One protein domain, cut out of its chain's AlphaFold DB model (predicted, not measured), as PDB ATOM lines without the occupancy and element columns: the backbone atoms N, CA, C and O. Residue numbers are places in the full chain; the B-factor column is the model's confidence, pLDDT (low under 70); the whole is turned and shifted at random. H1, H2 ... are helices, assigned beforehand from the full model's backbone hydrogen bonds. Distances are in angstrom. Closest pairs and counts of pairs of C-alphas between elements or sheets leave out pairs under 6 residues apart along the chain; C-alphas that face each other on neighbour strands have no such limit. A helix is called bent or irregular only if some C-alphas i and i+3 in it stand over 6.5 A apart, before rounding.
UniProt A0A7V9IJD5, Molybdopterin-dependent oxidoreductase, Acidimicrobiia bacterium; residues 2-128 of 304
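What this domain is: This is residues 2 to 128 of the 304 residues of the protein "Molybdopterin-dependent oxidoreductase" of Acidimicrobiia bacterium (UniProt A0A7V9IJD5). Two long helices, H2 and H3, form a crossed helical hairpin, while the short H1 bridges between H2 and the fourth helix, H4, which lies well off from the hairpin. The contacts run from H3 to H2 to H1 to H4 and are few beyond the hairpin, and a long unnamed loop, residues 95 to 106, joins H3 to H4; its residues 95 to 104 stick out together with the end of H3, residues 86 to 94. The printed part has 127 residues with four named helices, in the order H1, H2, H3, H4, and no named strand; the class is all helix. The whole is loose, with a radius of gyration of the C-alphas of 17.9 A, and it spans 55 by 37 by 23 A, only just elongated.

Where its parts are: The printed part begins with H1, residues 2 to 17, whose first C-alpha is at (223.439, 187.564, 290.084). H1 measures 21.3 A from first to last C-alpha. It has a kink of 31 degrees near residue 11 and is irregular, with C-alphas 12 and 15 standing 7.3 A apart. H2 follows as residues 26 to 53, 40.5 A long. It is neither bent nor irregular, but only just: C-alphas 34 and 37 are 6.0 A apart. H3, the longest helix with 32 residues, runs from Phe 63, C-alpha at (236.440, 185.225, 303.135), to Arg 94 and measures 45.5 A. H4, residues 107 to 126, is 28.1 A long and ends with C-alpha 126 at (228.261, 194.234, 279.423).

How they stand to each other: H1 and H2 form a helical hairpin, and they only just touch, with 3 pairs of C-alphas within 8 A. The closest C-alphas of the two are those of Ile 3 and Leu 46, 7.2 A apart. H1 touches H2 with residues 2 to 6 alone, and H2 touches H1 with residues 42 to 46 alone. The two run opposite ways at a shallow tilt of 30 degrees. H2 and H3 form a second helical hairpin and touch through 24 pairs of C-alphas within 8 A. Their closest C-alphas are those of Leu 38 and Val 74, 5.0 A apart. They run opposite ways at a steep tilt of 40 degrees. H4 touches H1, with the C-alphas of Pro 4 and Val 117 closest at 6.5 A. H1 touches H4 with residues 2 to 8 alone, and H4 touches H1 with residues 117 to 121 alone. H1 and H4 run opposite ways at a shallow tilt of 33 degrees, only just short of steep. Of these three touching pairs 2 are at a shallow tilt, and the helix packing is mostly aligned, but only just. H1 and H3 are apart, as are H2 and H4, and H3 and H4. In H3 and H4 every O i to N i+4 pair is within hydrogen-bond range, against 10 of 12 in H1 and 22 of 24 in H2.

The domain as a whole: The two C-alphas farthest apart are those of Val 60 and Ala 98, at 56.1 A, while the first and last printed C-alphas, of Thr 2 and Thr 128, are 12.4 A apart. The printed part has no cut. The links from H1 to H2 and from H2 to H3 are short, with 8 and 9 residues, and the link from H3 to H4 is long, with 12. Residues 11 to 16 of H1 stand free, and so do residues 86 to 104 and residues 106 to 112, of which 107 to 112 belong to H4. Without these stretches the body spans 45 by 38 by 22 A. The mean pLDDT of the printed part is 85.8, and residues 96 to 105 are under 70.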
ATOM      1  N   THR A   2     224.174 188.409 289.117       85.31
ATOM      2  CA  THR A   2     223.439 187.564 290.084       85.31
ATOM      3  C   THR A   2     222.422 188.314 290.949       85.31
ATOM      4  O   THR A   2     221.408 187.726 291.311       85.31
ATOM      5  N   ILE A   3     222.643 189.606 291.222       87.25
ATOM      6  CA  ILE A   3     221.724 190.469 291.988       87.25
ATOM      7  C   ILE A   3     220.282 190.404 291.440       87.25
ATOM      8  O   ILE A   3     219.408 189.908 292.155       87.25
ATOM      9  N   PRO A   4     219.990 190.824 290.188       87.56
ATOM     10  CA  PRO A   4     218.616 190.816 289.677       87.56
ATOM     11  C   PRO A   4     218.017 189.408 289.607       87.56
ATOM     12  O   PRO A   4     216.823 189.243 289.847       87.56
ATOM     13  N   LEU A   5     218.831 188.383 289.333       87.88
ATOM     14  CA  LEU A   5     218.381 186.989 289.288       87.88
ATOM     15  C   LEU A   5     217.914 186.493 290.661       87.88
ATOM     16  O   LEU A   5     216.851 185.875 290.758       87.88
ATOM     17  N   LEU A   6     218.677 186.780 291.722       88.50
ATOM     18  CA  LEU A   6     218.314 186.369 293.075       88.50
ATOM     19  C   LEU A   6     217.053 187.099 293.545       88.50
ATOM     20  O   LEU A   6     216.131 186.446 294.027       88.50
ATOM     21  N   PHE A   7     216.962 188.415 293.340       88.75
ATOM     22  CA  PHE A   7     215.763 189.178 293.701       88.75
ATOM     23  C   PHE A   7     214.525 188.713 292.930       88.75
ATOM     24  O   PHE A   7     213.475 188.504 293.537       88.75
ATOM     25  N   ALA A   8     214.646 188.456 291.624       87.44
ATOM     26  CA  ALA A   8     213.563 187.888 290.822       87.44
ATOM     27  C   ALA A   8     213.105 186.526 291.368       87.44
ATOM     28  O   ALA A   8     211.903 186.262 291.485       87.44
ATOM     29  N   LYS A   9     214.057 185.663 291.746       87.12
ATOM     30  CA  LYS A   9     213.759 184.354 292.334       87.12
ATOM     31  C   LYS A   9     213.073 184.493 293.691       87.12
ATOM     32  O   LYS A   9     212.035 183.860 293.886       87.12
ATOM     33  N   LEU A  10     213.604 185.318 294.590       87.94
ATOM     34  CA  LEU A  10     213.024 185.559 295.912       87.94
ATOM     35  C   LEU A  10     211.616 186.136 295.794       87.94
ATOM     36  O   LEU A  10     210.703 185.580 296.391       87.94
ATOM     37  N   TRP A  11     211.402 187.140 294.944       87.00
ATOM     38  CA  TRP A  11     210.079 187.712 294.685       87.00
ATOM     39  C   TRP A  11     209.074 186.658 294.193       87.00
ATOM     40  O   TRP A  11     207.956 186.577 294.697       87.00
ATOM     41  N   SER A  12     209.491 185.781 293.271       81.00
ATOM     42  CA  SER A  12     208.620 184.718 292.745       81.00
ATOM     43  C   SER A  12     208.252 183.638 293.775       81.00
ATOM     44  O   SER A  12     207.216 182.979 293.644       81.00
ATOM     45  N   VAL A  13     209.104 183.422 294.784       82.19
ATOM     46  CA  VAL A  13     208.951 182.354 295.785       82.19
ATOM     47  C   VAL A  13     208.387 182.879 297.105       82.19
ATOM     48  O   VAL A  13     207.738 182.114 297.812       82.19
ATOM     49  N   PHE A  14     208.558 184.166 297.417       83.69
ATOM     50  CA  PHE A  14     208.189 184.776 298.697       83.69
ATOM     51  C   PHE A  14     206.749 184.461 299.139       83.69
ATOM     52  O   PHE A  14     206.585 183.950 300.247       83.69
ATOM     53  N   PRO A  15     205.709 184.591 298.287       81.75
ATOM     54  CA  PRO A  15     204.340 184.254 298.692       81.75
ATOM     55  C   PRO A  15     204.141 182.768 299.027       81.75
ATOM     56  O   PRO A  15     203.199 182.398 299.721       81.75
ATOM     57  N   ARG A  16     205.005 181.886 298.510       78.12
ATOM     58  CA  ARG A  16     204.925 180.434 298.725       78.12
ATOM     59  C   ARG A  16     205.594 179.995 300.023       78.12
ATOM     60  O   ARG A  16     205.255 178.926 300.518       78.12
ATOM     61  N   LEU A  17     206.497 180.804 300.584       78.12
ATOM     62  CA  LEU A  17     207.182 180.491 301.844       78.12
ATOM     63  C   LEU A  17     206.224 180.456 303.040       78.12
ATOM     64  O   LEU A  17     206.481 179.723 303.990       78.12
ATOM     65  N   PHE A  18     205.107 181.182 302.959       82.44
ATOM     66  CA  PHE A  18     204.128 181.327 304.039       82.44
ATOM     67  C   PHE A  18     202.826 180.550 303.801       82.44
ATOM     68  O   PHE A  18     201.861 180.716 304.541       82.44
ATOM     69  N   ARG A  19     202.774 179.696 302.768       82.44
ATOM     70  CA  ARG A  19     201.601 178.847 302.524       82.44
ATOM     71  C   ARG A  19     201.466 177.788 303.619       82.44
ATOM     72  O   ARG A  19     202.449 177.102 303.930       82.44
ATOM     73  N   TRP A  20     200.241 177.667 304.130       78.69
ATOM     74  CA  TRP A  20     199.782 176.622 305.042       78.69
ATOM     75  C   TRP A  20     198.988 175.540 304.282       78.69
ATOM     76  O   TRP A  20     198.264 175.899 303.350       78.69
ATOM     77  N   PRO A  21     199.090 174.252 304.669       82.19
ATOM     78  CA  PRO A  21     199.952 173.711 305.724       82.19
ATOM     79  C   PRO A  21     201.448 173.822 305.397       82.19
ATOM     80  O   PRO A  21     201.848 173.945 304.238       82.19
ATOM     81  N   VAL A  22     202.297 173.837 306.434       79.56
ATOM     82  CA  VAL A  22     203.749 173.998 306.247       79.56
ATOM     83  C   VAL A  22     204.329 172.832 305.447       79.56
ATOM     84  O   VAL A  22     205.191 173.056 304.613       79.56
ATOM     85  N   ALA A  23     203.849 171.604 305.599       82.38
ATOM     86  CA  ALA A  23     204.211 170.514 304.699       82.38
ATOM     87  C   ALA A  23     203.061 169.519 304.590       82.38
ATOM     88  O   ALA A  23     202.420 169.203 305.587       82.38
ATOM     89  N   ASP A  24     202.846 169.002 303.384       83.56
ATOM     90  CA  ASP A  24     201.807 167.997 303.127       83.56
ATOM     91  C   ASP A  24     202.308 166.568 303.400       83.56
ATOM     92  O   ASP A  24     201.519 165.649 303.585       83.56
ATOM     93  N   ASN A  25     203.630 166.354 303.368       84.81
ATOM     94  CA  ASN A  25     204.292 165.073 303.628       84.81
ATOM     95  C   ASN A  25     205.792 165.273 303.921       84.81
ATOM     96  O   ASN A  25     206.330 166.368 303.745       84.81
ATOM     97  N   ALA A  26     206.484 164.199 304.321       84.38
ATOM     98  CA  ALA A  26     207.911 164.225 304.656       84.38
ATOM     99  C   ALA A  26     208.807 164.707 303.499       84.38
ATOM    100  O   ALA A  26     209.747 165.466 303.724       84.38
ATOM    101  N   LEU A  27     208.498 164.338 302.251       82.00
ATOM    102  CA  LEU A  27     209.259 164.794 301.083       82.00
ATOM    103  C   LEU A  27     209.081 166.303 300.853       82.00
ATOM    104  O   LEU A  27     210.051 166.999 300.563       82.00
ATOM    105  N   HIS A  28     207.863 166.821 301.039       83.00
ATOM    106  CA  HIS A  28     207.579 168.254 300.975       83.00
ATOM    107  C   HIS A  28     208.265 169.008 302.133       83.00
ATOM    108  O   HIS A  28     208.798 170.097 301.926       83.00
ATOM    109  N   ALA A  29     208.334 168.412 303.327       84.38
ATOM    110  CA  ALA A  29     209.069 168.979 304.457       84.38
ATOM    111  C   ALA A  29     210.577 169.074 304.171       84.38
ATOM    112  O   ALA A  29     211.160 170.138 304.358       84.38
ATOM    113  N   ILE A  30     211.194 168.010 303.642       83.50
ATOM    114  CA  ILE A  30     212.610 168.003 303.229       83.50
ATOM    115  C   ILE A  30     212.860 169.061 302.150       83.50
ATOM    116  O   ILE A  30     213.826 169.819 302.232       83.50
ATOM    117  N   GLU A  31     211.968 169.162 301.161       84.94
ATOM    118  CA  GLU A  31     212.073 170.183 300.121       84.94
ATOM    119  C   GLU A  31     212.045 171.597 300.721       84.94
ATOM    120  O   GLU A  31     212.891 172.422 300.372       84.94
ATOM    121  N   ARG A  32     211.129 171.887 301.653       86.88
ATOM    122  CA  ARG A  32     211.062 173.203 302.310       86.88
ATOM    123  C   ARG A  32     212.251 173.464 303.224       86.88
ATOM    124  O   ARG A  32     212.759 174.581 303.217       86.88
ATOM    125  N   LEU A  33     212.738 172.456 303.944       86.31
ATOM    126  CA  LEU A  33     213.953 172.575 304.749       86.31
ATOM    127  C   LEU A  33     215.165 172.901 303.877       86.31
ATOM    128  O   LEU A  33     215.955 173.754 304.263       86.31
ATOM    129  N   SER A  34     215.268 172.324 302.671       88.56
ATOM    130  CA  SER A  34     216.347 172.644 301.720       88.56
ATOM    131  C   SER A  34     216.328 174.100 301.231       88.56
ATOM    132  O   SER A  34     217.354 174.620 300.793       88.56
ATOM    133  N   LEU A  35     215.191 174.803 301.342       88.94
ATOM    134  CA  LEU A  35     215.104 176.219 300.979       88.94
ATOM    135  C   LEU A  35     215.852 177.121 301.961       88.94
ATOM    136  O   LEU A  35     216.320 178.174 301.544       88.94
ATOM    137  N   LEU A  36     215.979 176.732 303.232       89.88
ATOM    138  CA  LEU A  36     216.675 177.533 304.244       89.88
ATOM    139  C   LEU A  36     218.162 177.729 303.904       89.88
ATOM    140  O   LEU A  36     218.567 178.881 303.732       89.88
ATOM    141  N   PRO A  37     218.978 176.668 303.726       93.44
ATOM    142  CA  PRO A  37     220.367 176.819 303.304       93.44
ATOM    143  C   PRO A  37     220.487 177.391 301.887       93.44
ATOM    144  O   PRO A  37     221.430 178.129 301.615       93.44
ATOM    145  N   LEU A  38     219.524 177.131 300.994       92.94
ATOM    146  CA  LEU A  38     219.536 177.710 299.651       92.94
ATOM    147  C   LEU A  38     219.349 179.233 299.678       92.94
ATOM    148  O   LEU A  38     220.128 179.949 299.057       92.94
ATOM    149  N   ILE A  39     218.338 179.740 300.390       92.69
ATOM    150  CA  ILE A  39     218.045 181.177 300.497       92.69
ATOM    151  C   ILE A  39     219.108 181.864 301.347       92.69
ATOM    152  O   ILE A  39     219.727 182.818 300.883       92.69
ATOM    153  N   GLY A  40     219.342 181.361 302.562       94.31
ATOM    154  CA  GLY A  40     220.306 181.931 303.499       94.31
ATOM    155  C   GLY A  40     221.718 181.925 302.925       94.31
ATOM    156  O   GLY A  40     222.383 182.956 302.931       94.31
ATOM    157  N   GLY A  41     222.141 180.809 302.330       95.75
ATOM    158  CA  GLY A  41     223.436 180.706 301.669       95.75
ATOM    159  C   GLY A  41     223.540 181.581 300.418       95.75
ATOM    160  O   GLY A  41     224.560 182.233 300.229       95.75
ATOM    161  N   SER A  42     222.492 181.688 299.589       95.00
ATOM    162  CA  SER A  42     222.522 182.585 298.418       95.00
ATOM    163  C   SER A  42     222.605 184.060 298.815       95.00
ATOM    164  O   SER A  42     223.353 184.817 298.198       95.00
ATOM    165  N   LEU A  43     221.859 184.470 299.847       94.94
ATOM    166  CA  LEU A  43     221.924 185.822 300.405       94.94
ATOM    167  C   LEU A  43     223.288 186.088 301.036       94.94
ATOM    168  O   LEU A  43     223.880 187.124 300.759       94.94
ATOM    169  N   PHE A  44     223.812 185.140 301.818       95.69
ATOM    170  CA  PHE A  44     225.161 185.221 302.368       95.69
ATOM    171  C   PHE A  44     226.178 185.443 301.250       95.69
ATOM    172  O   PHE A  44     226.874 186.454 301.275       95.69
ATOM    173  N   MET A  45     226.214 184.560 300.245       95.25
ATOM    174  CA  MET A  45     227.166 184.619 299.130       95.25
ATOM    175  C   MET A  45     227.071 185.942 298.370       95.25
ATOM    176  O   MET A  45     228.101 186.524 298.031       95.25
ATOM    177  N   LEU A  46     225.851 186.435 298.119       93.94
ATOM    178  CA  LEU A  46     225.643 187.700 297.420       93.94
ATOM    179  C   LEU A  46     226.113 188.892 298.259       93.94
ATOM    180  O   LEU A  46     226.923 189.678 297.782       93.94
ATOM    181  N   THR A  47     225.630 189.020 299.494       93.31
ATOM    182  CA  THR A  47     225.907 190.179 300.355       93.31
ATOM    183  C   THR A  47     227.386 190.276 300.691       93.31
ATOM    184  O   THR A  47     228.002 191.319 300.501       93.31
ATOM    185  N   THR A  48     227.980 189.176 301.143       93.88
ATOM    186  CA  THR A  48     229.407 189.154 301.487       93.88
ATOM    187  C   THR A  48     230.290 189.238 300.242       93.88
ATOM    188  O   THR A  48     231.350 189.850 300.294       93.88
ATOM    189  N   GLY A  49     229.850 188.694 299.099       91.19
ATOM    190  CA  GLY A  49     230.534 188.856 297.815       91.19
ATOM    191  C   GLY A  49     230.564 190.310 297.339       91.19
ATOM    192  O   GLY A  49     231.611 190.781 296.907       91.19
ATOM    193  N   VAL A  50     229.448 191.039 297.472       89.44
ATOM    194  CA  VAL A  50     229.374 192.483 297.190       89.44
ATOM    195  C   VAL A  50     230.234 193.273 298.177       89.44
ATOM    196  O   VAL A  50     231.026 194.103 297.758       89.44
ATOM    197  N   ALA A  51     230.167 192.972 299.471       89.19
ATOM    198  CA  ALA A  51     231.013 193.632 300.462       89.19
ATOM    199  C   ALA A  51     232.521 193.395 300.201       89.19
ATOM    200  O   ALA A  51     233.320 194.320 300.307       89.19
ATOM    201  N   ASN A  52     232.909 192.202 299.734       87.19
ATOM    202  CA  ASN A  52     234.279 191.908 299.295       87.19
ATOM    203  C   ASN A  52     234.690 192.661 298.014       87.19
ATOM    204  O   ASN A  52     235.873 192.931 297.796       87.19
ATOM    205  N   ILE A  53     233.742 193.003 297.139       82.06
ATOM    206  CA  ILE A  53     234.013 193.903 296.012       82.06
ATOM    207  C   ILE A  53     234.402 195.295 296.532       82.06
ATOM    208  O   ILE A  53     235.369 195.864 296.035       82.06
ATOM    209  N   GLU A  54     233.735 195.771 297.582       82.12
ATOM    210  CA  GLU A  54     233.973 197.078 298.216       82.12
ATOM    211  C   GLU A  54     235.116 197.081 299.252       82.12
ATOM    212  O   GLU A  54     235.311 198.072 299.949       82.12
ATOM    213  N   LEU A  55     235.859 195.973 299.397       78.31
ATOM    214  CA  LEU A  55     236.884 195.780 300.440       78.31
ATOM    215  C   LEU A  55     236.373 196.028 301.873       78.31
ATOM    216  O   LEU A  55     237.139 196.319 302.792       78.31
ATOM    217  N   TRP A  56     235.068 195.873 302.080       85.06
ATOM    218  CA  TRP A  56     234.440 196.045 303.375       85.06
ATOM    219  C   TRP A  56     234.229 194.679 304.024       85.06
ATOM    220  O   TRP A  56     233.400 193.881 303.586       85.06
ATOM    221  N   TYR A  57     234.994 194.411 305.083       87.81
ATOM    222  CA  TYR A  57     235.010 193.128 305.786       87.81
ATOM    223  C   TYR A  57     234.529 193.294 307.239       87.81
ATOM    224  O   TYR A  57     235.336 193.219 308.162       87.81
ATOM    225  N   PRO A  58     233.222 193.492 307.495       89.19
ATOM    226  CA  PRO A  58     232.660 193.572 308.850       89.19
ATOM    227  C   PRO A  58     232.639 192.214 309.581       89.19
ATOM    228  O   PRO A  58     231.881 192.017 310.528       89.19
ATOM    229  N   TRP A  59     233.431 191.244 309.123       89.12
ATOM    230  CA  TRP A  59     233.486 189.886 309.642       89.12
ATOM    231  C   TRP A  59     234.924 189.476 309.949       89.12
ATOM    232  O   TRP A  59     235.879 189.971 309.359       89.12
ATOM    233  N   VAL A  60     235.068 188.508 310.853       88.25
ATOM    234  CA  VAL A  60     236.373 188.019 311.326       88.25
ATOM    235  C   VAL A  60     236.845 186.742 310.622       88.25
ATOM    236  O   VAL A  60     237.969 186.293 310.833       88.25
ATOM    237  N   PHE A  61     236.001 186.121 309.792       91.56
ATOM    238  CA  PHE A  61     236.362 184.894 309.082       91.56
ATOM    239  C   PHE A  61     237.166 185.177 307.806       91.56
ATOM    240  O   PHE A  61     237.028 186.215 307.160       91.56
ATOM    241  N   PHE A  62     237.978 184.206 307.385       88.19
ATOM    242  CA  PHE A  62     238.687 184.290 306.112       88.19
ATOM    243  C   PHE A  62     237.711 184.095 304.945       88.19
ATOM    244  O   PHE A  62     237.219 182.984 304.733       88.19
ATOM    245  N   PHE A  63     237.455 185.169 304.193       90.44
ATOM    246  CA  PHE A  63     236.440 185.225 303.135       90.44
ATOM    247  C   PHE A  63     236.453 184.005 302.196       90.44
ATOM    248  O   PHE A  63     235.428 183.327 302.131       90.44
ATOM    249  N   PRO A  64     237.582 183.615 301.559       89.56
ATOM    250  CA  PRO A  64     237.572 182.480 300.636       89.56
ATOM    251  C   PRO A  64     237.117 181.170 301.284       89.56
ATOM    252  O   PRO A  64     236.353 180.425 300.682       89.56
ATOM    253  N   ALA A  65     237.541 180.892 302.520       92.56
ATOM    254  CA  ALA A  65     237.151 179.665 303.213       92.56
ATOM    255  C   ALA A  65     235.650 179.653 303.543       92.56
ATOM    256  O   ALA A  65     234.980 178.651 303.297       92.56
ATOM    257  N   GLY A  66     235.121 180.775 304.046       93.88
ATOM    258  CA  GLY A  66     233.691 180.925 304.325       93.88
ATOM    259  C   GLY A  66     232.841 180.768 303.063       93.88
ATOM    260  O   GLY A  66     231.885 179.992 303.049       93.88
ATOM    261  N   HIS A  67     233.237 181.430 301.973       94.06
ATOM    262  CA  HIS A  67     232.548 181.337 300.684       94.06
ATOM    263  C   HIS A  67     232.592 179.945 300.090       94.06
ATOM    264  O   HIS A  67     231.561 179.477 299.616       94.06
ATOM    265  N   TYR A  68     233.732 179.254 300.138       95.00
ATOM    266  CA  TYR A  68     233.801 177.879 299.650       95.00
ATOM    267  C   TYR A  68     232.872 176.963 300.444       95.00
ATOM    268  O   TYR A  68     232.055 176.269 299.838       95.00
ATOM    269  N   ALA A  69     232.917 177.014 301.776       96.44
ATOM    270  CA  ALA A  69     232.055 176.191 302.620       96.44
ATOM    271  C   ALA A  69     230.563 176.425 302.322       96.44
ATOM    272  O   ALA A  69     229.822 175.476 302.051       96.44
ATOM    273  N   VAL A  70     230.126 177.688 302.294       96.94
ATOM    274  CA  VAL A  70     228.725 178.029 302.006       96.94
ATOM    275  C   VAL A  70     228.354 177.702 300.558       96.94
ATOM    276  O   VAL A  70     227.232 177.264 300.310       96.94
ATOM    277  N   SER A  71     229.277 177.833 299.600       96.00
ATOM    278  CA  SER A  71     229.012 177.476 298.202       96.00
ATOM    279  C   SER A  71     228.642 176.001 298.045       96.00
ATOM    280  O   SER A  71     227.659 175.706 297.371       96.00
ATOM    281  N   PHE A  72     229.329 175.082 298.734       97.00
ATOM    282  CA  PHE A  72     228.990 173.656 298.699       97.00
ATOM    283  C   PHE A  72     227.607 173.383 299.297       97.00
ATOM    284  O   PHE A  72     226.826 172.620 298.727       97.00
ATOM    285  N   VAL A  73     227.266 174.059 300.398       96.19
ATOM    286  CA  VAL A  73     225.933 173.975 301.018       96.19
ATOM    287  C   VAL A  73     224.846 174.471 300.058       96.19
ATOM    288  O   VAL A  73     223.827 173.802 299.869       96.19
ATOM    289  N   VAL A  74     225.071 175.614 299.406       95.69
ATOM    290  CA  VAL A  74     224.150 176.190 298.414       95.69
ATOM    291  C   VAL A  74     224.004 175.273 297.204       95.69
ATOM    292  O   VAL A  74     222.879 175.020 296.776       95.69
ATOM    293  N   MET A  75     225.105 174.738 296.671       95.44
ATOM    294  CA  MET A  75     225.089 173.820 295.531       95.44
ATOM    295  C   MET A  75     224.325 172.535 295.859       95.44
ATOM    296  O   MET A  75     223.439 172.151 295.095       95.44
ATOM    297  N   GLY A  76     224.587 171.911 297.011       94.56
ATOM    298  CA  GLY A  76     223.840 170.731 297.458       94.56
ATOM    299  C   GLY A  76     222.343 171.018 297.606       94.56
ATOM    300  O   GLY A  76     221.504 170.279 297.086       94.56
ATOM    301  N   SER A  77     221.999 172.150 298.222       93.81
ATOM    302  CA  SER A  77     220.603 172.582 298.387       93.81
ATOM    303  C   SER A  77     219.920 172.864 297.046       93.81
ATOM    304  O   SER A  77     218.753 172.519 296.850       93.81
ATOM    305  N   LEU A  78     220.649 173.444 296.089       92.25
ATOM    306  CA  LEU A  78     220.163 173.701 294.738       92.25
ATOM    307  C   LEU A  78     219.890 172.397 293.983       92.25
ATOM    308  O   LEU A  78     218.854 172.299 293.329       92.25
ATOM    309  N   VAL A  79     220.772 171.399 294.087       93.38
ATOM    310  CA  VAL A  79     220.580 170.077 293.464       93.38
ATOM    311  C   VAL A  79     219.340 169.385 294.028       93.38
ATOM    312  O   VAL A  79     218.508 168.902 293.254       93.38
ATOM    313  N   ILE A  80     219.163 169.394 295.354       90.06
ATOM    314  CA  ILE A  80     217.965 168.847 296.013       90.06
ATOM    315  C   ILE A  80     216.708 169.564 295.506       90.06
ATOM    316  O   ILE A  80     215.763 168.919 295.042       90.06
ATOM    317  N   HIS A  81     216.713 170.901 295.515       89.50
ATOM    318  CA  HIS A  81     215.583 171.710 295.066       89.50
ATOM    319  C   HIS A  81     215.243 171.473 293.587       89.50
ATOM    320  O   HIS A  81     214.079 171.265 293.234       89.50
ATOM    321  N   ALA A  82     216.250 171.478 292.711       90.56
ATOM    322  CA  ALA A  82     216.080 171.257 291.280       90.56
ATOM    323  C   ALA A  82     215.518 169.859 290.995       90.56
ATOM    324  O   ALA A  82     214.587 169.728 290.201       90.56
ATOM    325  N   THR A  83     216.010 168.834 291.694       89.94
ATOM    326  CA  THR A  83     215.535 167.450 291.553       89.94
ATOM    327  C   THR A  83     214.082 167.304 292.015       89.94
ATOM    328  O   THR A  83     213.264 166.716 291.304       89.94
ATOM    329  N   ALA A  84     213.715 167.905 293.153       86.81
ATOM    330  CA  ALA A  84     212.338 167.900 293.654       86.81
ATOM    331  C   ALA A  84     211.364 168.607 292.688       86.81
ATOM    332  O   ALA A  84     210.271 168.101 292.387       86.81
ATOM    333  N   LYS A  85     211.773 169.755 292.129       86.81
ATOM    334  CA  LYS A  85     210.979 170.479 291.126       86.81
ATOM    335  C   LYS A  85     210.905 169.752 289.792       86.81
ATOM    336  O   LYS A  85     209.828 169.729 289.202       86.81
ATOM    337  N   TRP A  86     211.982 169.108 289.352       88.62
ATOM    338  CA  TRP A  86     211.985 168.263 288.160       88.62
ATOM    339  C   TRP A  86     211.009 167.093 288.295       88.62
ATOM    340  O   TRP A  86     210.176 166.880 287.414       88.62
ATOM    341  N   ALA A  87     211.042 166.376 289.422       86.75
ATOM    342  CA  ALA A  87     210.118 165.276 289.688       86.75
ATOM    343  C   ALA A  87     208.653 165.742 289.662       86.75
ATOM    344  O   ALA A  87     207.788 165.080 289.088       86.75
ATOM    345  N   THR A  88     208.374 166.915 290.234       83.56
ATOM    346  CA  THR A  88     207.035 167.520 290.215       83.56
ATOM    347  C   THR A  88     206.614 167.928 288.806       83.56
ATOM    348  O   THR A  88     205.548 167.516 288.360       83.56
ATOM    349  N   ALA A  89     207.467 168.637 288.064       85.31
ATOM    350  CA  ALA A  89     207.191 169.024 286.682       85.31
ATOM    351  C   ALA A  89     206.943 167.802 285.782       85.31
ATOM    352  O   ALA A  89     205.996 167.794 285.002       85.31
ATOM    353  N   ARG A  90     207.739 166.736 285.932       87.44
ATOM    354  CA  ARG A  90     207.574 165.483 285.183       87.44
ATOM    355  C   ARG A  90     206.253 164.781 285.506       87.44
ATOM    356  O   ARG A  90     205.643 164.227 284.597       87.44
ATOM    357  N   ARG A  91     205.809 164.787 286.770       85.12
ATOM    358  CA  ARG A  91     204.494 164.242 287.166       85.12
ATOM    359  C   ARG A  91     203.351 165.030 286.538       85.12
ATOM    360  O   ARG A  91     202.450 164.416 285.983       85.12
ATOM    361  N   GLU A  92     203.420 166.358 286.571       83.69
ATOM    362  CA  GLU A  92     202.388 167.219 285.982       83.69
ATOM    363  C   GLU A  92     202.344 167.125 284.453       83.69
ATOM    364  O   GLU A  92     201.263 167.058 283.885       83.69
ATOM    365  N   LEU A  93     203.492 167.026 283.774       85.12
ATOM    366  CA  LEU A  93     203.543 166.811 282.319       85.12
ATOM    367  C   LEU A  93     202.961 165.456 281.887       85.12
ATOM    368  O   LEU A  93     202.508 165.318 280.757       85.12
ATOM    369  N   ARG A  94     203.002 164.452 282.770       85.62
ATOM    370  CA  ARG A  94     202.426 163.120 282.531       85.62
ATOM    371  C   ARG A  94     200.933 163.042 282.850       85.62
ATOM    372  O   ARG A  94     200.291 162.076 282.453       85.62
ATOM    373  N   ARG A  95     200.383 164.015 283.580       81.00
ATOM    374  CA  ARG A  95     198.949 164.106 283.862       81.00
ATOM    375  C   ARG A  95     198.265 164.838 282.710       81.00
ATOM    376  O   ARG A  95     198.673 165.935 282.339       81.00
ATOM    377  N   HIS A  96     197.199 164.261 282.158       62.75
ATOM    378  CA  HIS A  96     196.298 165.021 281.292       62.75
ATOM    379  C   HIS A  96     195.576 166.077 282.146       62.75
ATOM    380  O   HIS A  96     195.070 165.736 283.216       62.75
ATOM    381  N   PRO A  97     195.550 167.354 281.734       64.56
ATOM    382  CA  PRO A  97     194.987 168.408 282.563       64.56
ATOM    383  C   PRO A  97     193.468 168.237 282.662       64.56
ATOM    384  O   PRO A  97     192.758 168.427 281.681       64.56
ATOM    385  N   ALA A  98     192.974 167.917 283.857       57.19
ATOM    386  CA  ALA A  98     191.558 167.961 284.197       57.19
ATOM    387  C   ALA A  98     191.361 169.031 285.279       57.19
ATOM    388  O   ALA A  98     191.626 168.792 286.454       57.19
ATOM    389  N   GLY A  99     190.968 170.240 284.872       62.69
ATOM    390  CA  GLY A  99     190.570 171.302 285.797       62.69
ATOM    391  C   GLY A  99     190.816 172.729 285.285       62.69
ATOM    392  O   GLY A  99     191.663 172.934 284.406       62.69
ATOM    393  N   PRO A 100     190.101 173.733 285.828       56.72
ATOM    394  CA  PRO A 100     190.325 175.139 285.502       56.72
ATOM    395  C   PRO A 100     191.733 175.561 285.936       56.72
ATOM    396  O   PRO A 100     192.144 175.326 287.071       56.72
ATOM    397  N   ARG A 101     192.491 176.193 285.037       59.75
ATOM    398  CA  ARG A 101     193.805 176.757 285.373       59.75
ATOM    399  C   ARG A 101     193.611 177.999 286.244       59.75
ATOM    400  O   ARG A 101     192.946 178.933 285.809       59.75
ATOM    401  N   GLU A 102     194.240 178.039 287.423       58.06
ATOM    402  CA  GLU A 102     194.400 179.291 288.179       58.06
ATOM    403  C   GLU A 102     194.971 180.397 287.268       58.06
ATOM    404  O   GLU A 102     195.801 180.098 286.392       58.06
ATOM    405  N   PRO A 103     194.591 181.672 287.475       54.19
ATOM    406  CA  PRO A 103     195.119 182.795 286.714       54.19
ATOM    407  C   PRO A 103     196.578 183.043 287.107       54.19
ATOM    408  O   PRO A 103     196.926 183.907 287.905       54.19
ATOM    409  N   ALA A 104     197.476 182.259 286.530       60.94
ATOM    410  CA  ALA A 104     198.882 182.588 286.513       60.94
ATOM    411  C   ALA A 104     199.102 183.773 285.559       60.94
ATOM    412  O   ALA A 104     198.357 183.918 284.590       60.94
ATOM    413  N   LEU A 105     200.149 184.581 285.798       61.72
ATOM    414  CA  LEU A 105     200.592 185.642 284.879       61.72
ATOM    415  C   LEU A 105     200.387 185.210 283.426       61.72
ATOM    416  O   LEU A 105     200.848 184.118 283.050       61.72
ATOM    417  N   SER A 106     199.714 186.059 282.639       75.12
ATOM    418  CA  SER A 106     199.494 185.811 281.216       75.12
ATOM    419  C   SER A 106     200.823 185.444 280.552       75.12
ATOM    420  O   SER A 106     201.896 185.874 280.990       75.12
ATOM    421  N   VAL A 107     200.784 184.636 279.490       73.62
ATOM    422  CA  VAL A 107     202.004 184.260 278.752       73.62
ATOM    423  C   VAL A 107     202.807 185.512 278.370       73.62
ATOM    424  O   VAL A 107     204.032 185.523 278.497       73.62
ATOM    425  N   ALA A 108     202.111 186.596 278.015       76.75
ATOM    426  CA  ALA A 108     202.696 187.911 277.785       76.75
ATOM    427  C   ALA A 108     203.387 188.491 279.037       76.75
ATOM    428  O   ALA A 108     204.531 188.929 278.944       76.75
ATOM    429  N   GLY A 109     202.749 188.442 280.211       84.25
ATOM    430  CA  GLY A 109     203.333 188.889 281.482       84.25
ATOM    431  C   GLY A 109     204.605 188.127 281.872       84.25
ATOM    432  O   GLY A 109     205.597 188.745 282.255       84.25
ATOM    433  N   ARG A 110     204.634 186.797 281.698       83.25
ATOM    434  CA  ARG A 110     205.840 185.987 281.970       83.25
ATOM    435  C   ARG A 110     206.981 186.298 281.009       83.25
ATOM    436  O   ARG A 110     208.120 186.425 281.447       83.25
ATOM    437  N   ARG A 111     206.682 186.427 279.711       86.44
ATOM    438  CA  ARG A 111     207.680 186.787 278.691       86.44
ATOM    439  C   ARG A 111     208.288 188.158 278.972       86.44
ATOM    440  O   ARG A 111     209.504 188.289 278.912       86.44
ATOM    441  N   ARG A 112     207.464 189.145 279.348       89.00
ATOM    442  CA  ARG A 112     207.936 190.481 279.747       89.00
ATOM    443  C   ARG A 112     208.829 190.426 280.985       89.00
ATOM    444  O   ARG A 112     209.907 191.004 280.965       89.00
ATOM    445  N   PHE A 113     208.425 189.692 282.024       87.62
ATOM    446  CA  PHE A 113     209.226 189.537 283.242       87.62
ATOM    447  C   PHE A 113     210.586 188.881 282.970       87.62
ATOM    448  O   PHE A 113     211.620 189.428 283.343       87.62
ATOM    449  N   LEU A 114     210.605 187.735 282.278       89.06
ATOM    450  CA  LEU A 114     211.851 187.040 281.937       89.06
ATOM    451  C   LEU A 114     212.733 187.874 281.004       89.06
ATOM    452  O   LEU A 114     213.946 187.910 281.193       89.06
ATOM    453  N   GLY A 115     212.127 188.573 280.041       91.44
ATOM    454  CA  GLY A 115     212.823 189.510 279.164       91.44
ATOM    455  C   GLY A 115     213.491 190.639 279.945       91.44
ATOM    456  O   GLY A 115     214.666 190.904 279.723       91.44
ATOM    457  N   ALA A 116     212.790 191.243 280.909       91.44
ATOM    458  CA  ALA A 116     213.343 192.295 281.761       91.44
ATOM    459  C   ALA A 116     214.505 191.784 282.627       91.44
ATOM    460  O   ALA A 116     215.572 192.390 282.645       91.44
ATOM    461  N   VAL A 117     214.342 190.637 283.297       90.88
ATOM    462  CA  VAL A 117     215.414 190.030 284.107       90.88
ATOM    463  C   VAL A 117     216.630 189.681 283.245       90.88
ATOM    464  O   VAL A 117     217.766 189.962 283.639       90.88
ATOM    465  N   GLY A 118     216.405 189.099 282.063       91.94
ATOM    466  CA  GLY A 118     217.457 188.762 281.108       91.94
ATOM    467  C   GLY A 118     218.196 189.997 280.603       91.94
ATOM    468  O   GLY A 118     219.422 190.034 280.663       91.94
ATOM    469  N   ALA A 119     217.460 191.033 280.191       93.69
ATOM    470  CA  ALA A 119     218.022 192.292 279.714       93.69
ATOM    471  C   ALA A 119     218.847 192.996 280.798       93.69
ATOM    472  O   ALA A 119     219.996 193.344 280.547       93.69
ATOM    473  N   THR A 120     218.325 193.126 282.024       91.19
ATOM    474  CA  THR A 120     219.068 193.726 283.146       91.19
ATOM    475  C   THR A 120     220.325 192.924 283.481       91.19
ATOM    476  O   THR A 120     221.385 193.495 283.734       91.19
ATOM    477  N   SER A 121     220.243 191.590 283.458       90.75
ATOM    478  CA  SER A 121     221.406 190.732 283.713       90.75
ATOM    479  C   SER A 121     222.472 190.890 282.629       90.75
ATOM    480  O   SER A 121     223.645 191.046 282.964       90.75
ATOM    481  N   ALA A 122     222.072 190.898 281.354       91.25
ATOM    482  CA  ALA A 122     222.966 191.100 280.217       91.25
ATOM    483  C   ALA A 122     223.602 192.497 280.234       91.25
ATOM    484  O   ALA A 122     224.813 192.613 280.069       91.25
ATOM    485  N   ALA A 123     222.816 193.539 280.517       90.50
ATOM    486  CA  ALA A 123     223.311 194.905 280.654       90.50
ATOM    487  C   ALA A 123     224.368 195.008 281.760       90.50
ATOM    488  O   ALA A 123     225.428 195.584 281.535       90.50
ATOM    489  N   LEU A 124     224.137 194.380 282.920       87.81
ATOM    490  CA  LEU A 124     225.142 194.323 283.986       87.81
ATOM    491  C   LEU A 124     226.416 193.586 283.552       87.81
ATOM    492  O   LEU A 124     227.505 194.028 283.901       87.81
ATOM    493  N   VAL A 125     226.311 192.473 282.813       87.25
ATOM    494  CA  VAL A 125     227.491 191.766 282.277       87.25
ATOM    495  C   VAL A 125     228.270 192.668 281.327       87.25
ATOM    496  O   VAL A 125     229.471 192.821 281.497       87.25
ATOM    497  N   VAL A 126     227.606 193.316 280.369       87.31
ATOM    498  CA  VAL A 126     228.261 194.234 279.423       87.31
ATOM    499  C   VAL A 126     228.912 195.411 280.153       87.31
ATOM    500  O   VAL A 126     230.059 195.740 279.867       87.31
ATOM    501  N   ALA A 127     228.232 195.977 281.154       85.69
ATOM    502  CA  ALA A 127     228.737 197.084 281.966       85.69
ATOM    503  C   ALA A 127     229.906 196.697 282.895       85.69
ATOM    504  O   ALA A 127     230.465 197.560 283.574       85.69
ATOM    505  N   THR A 128     230.250 195.404 282.958       83.12
ATOM    506  CA  THR A 128     231.294 194.850 283.827       83.12
ATOM    507  C   THR A 128     232.291 193.943 283.105       83.12
ATOM    508  O   THR A 128     233.289 193.595 283.699       83.12
TER     509      THR A 128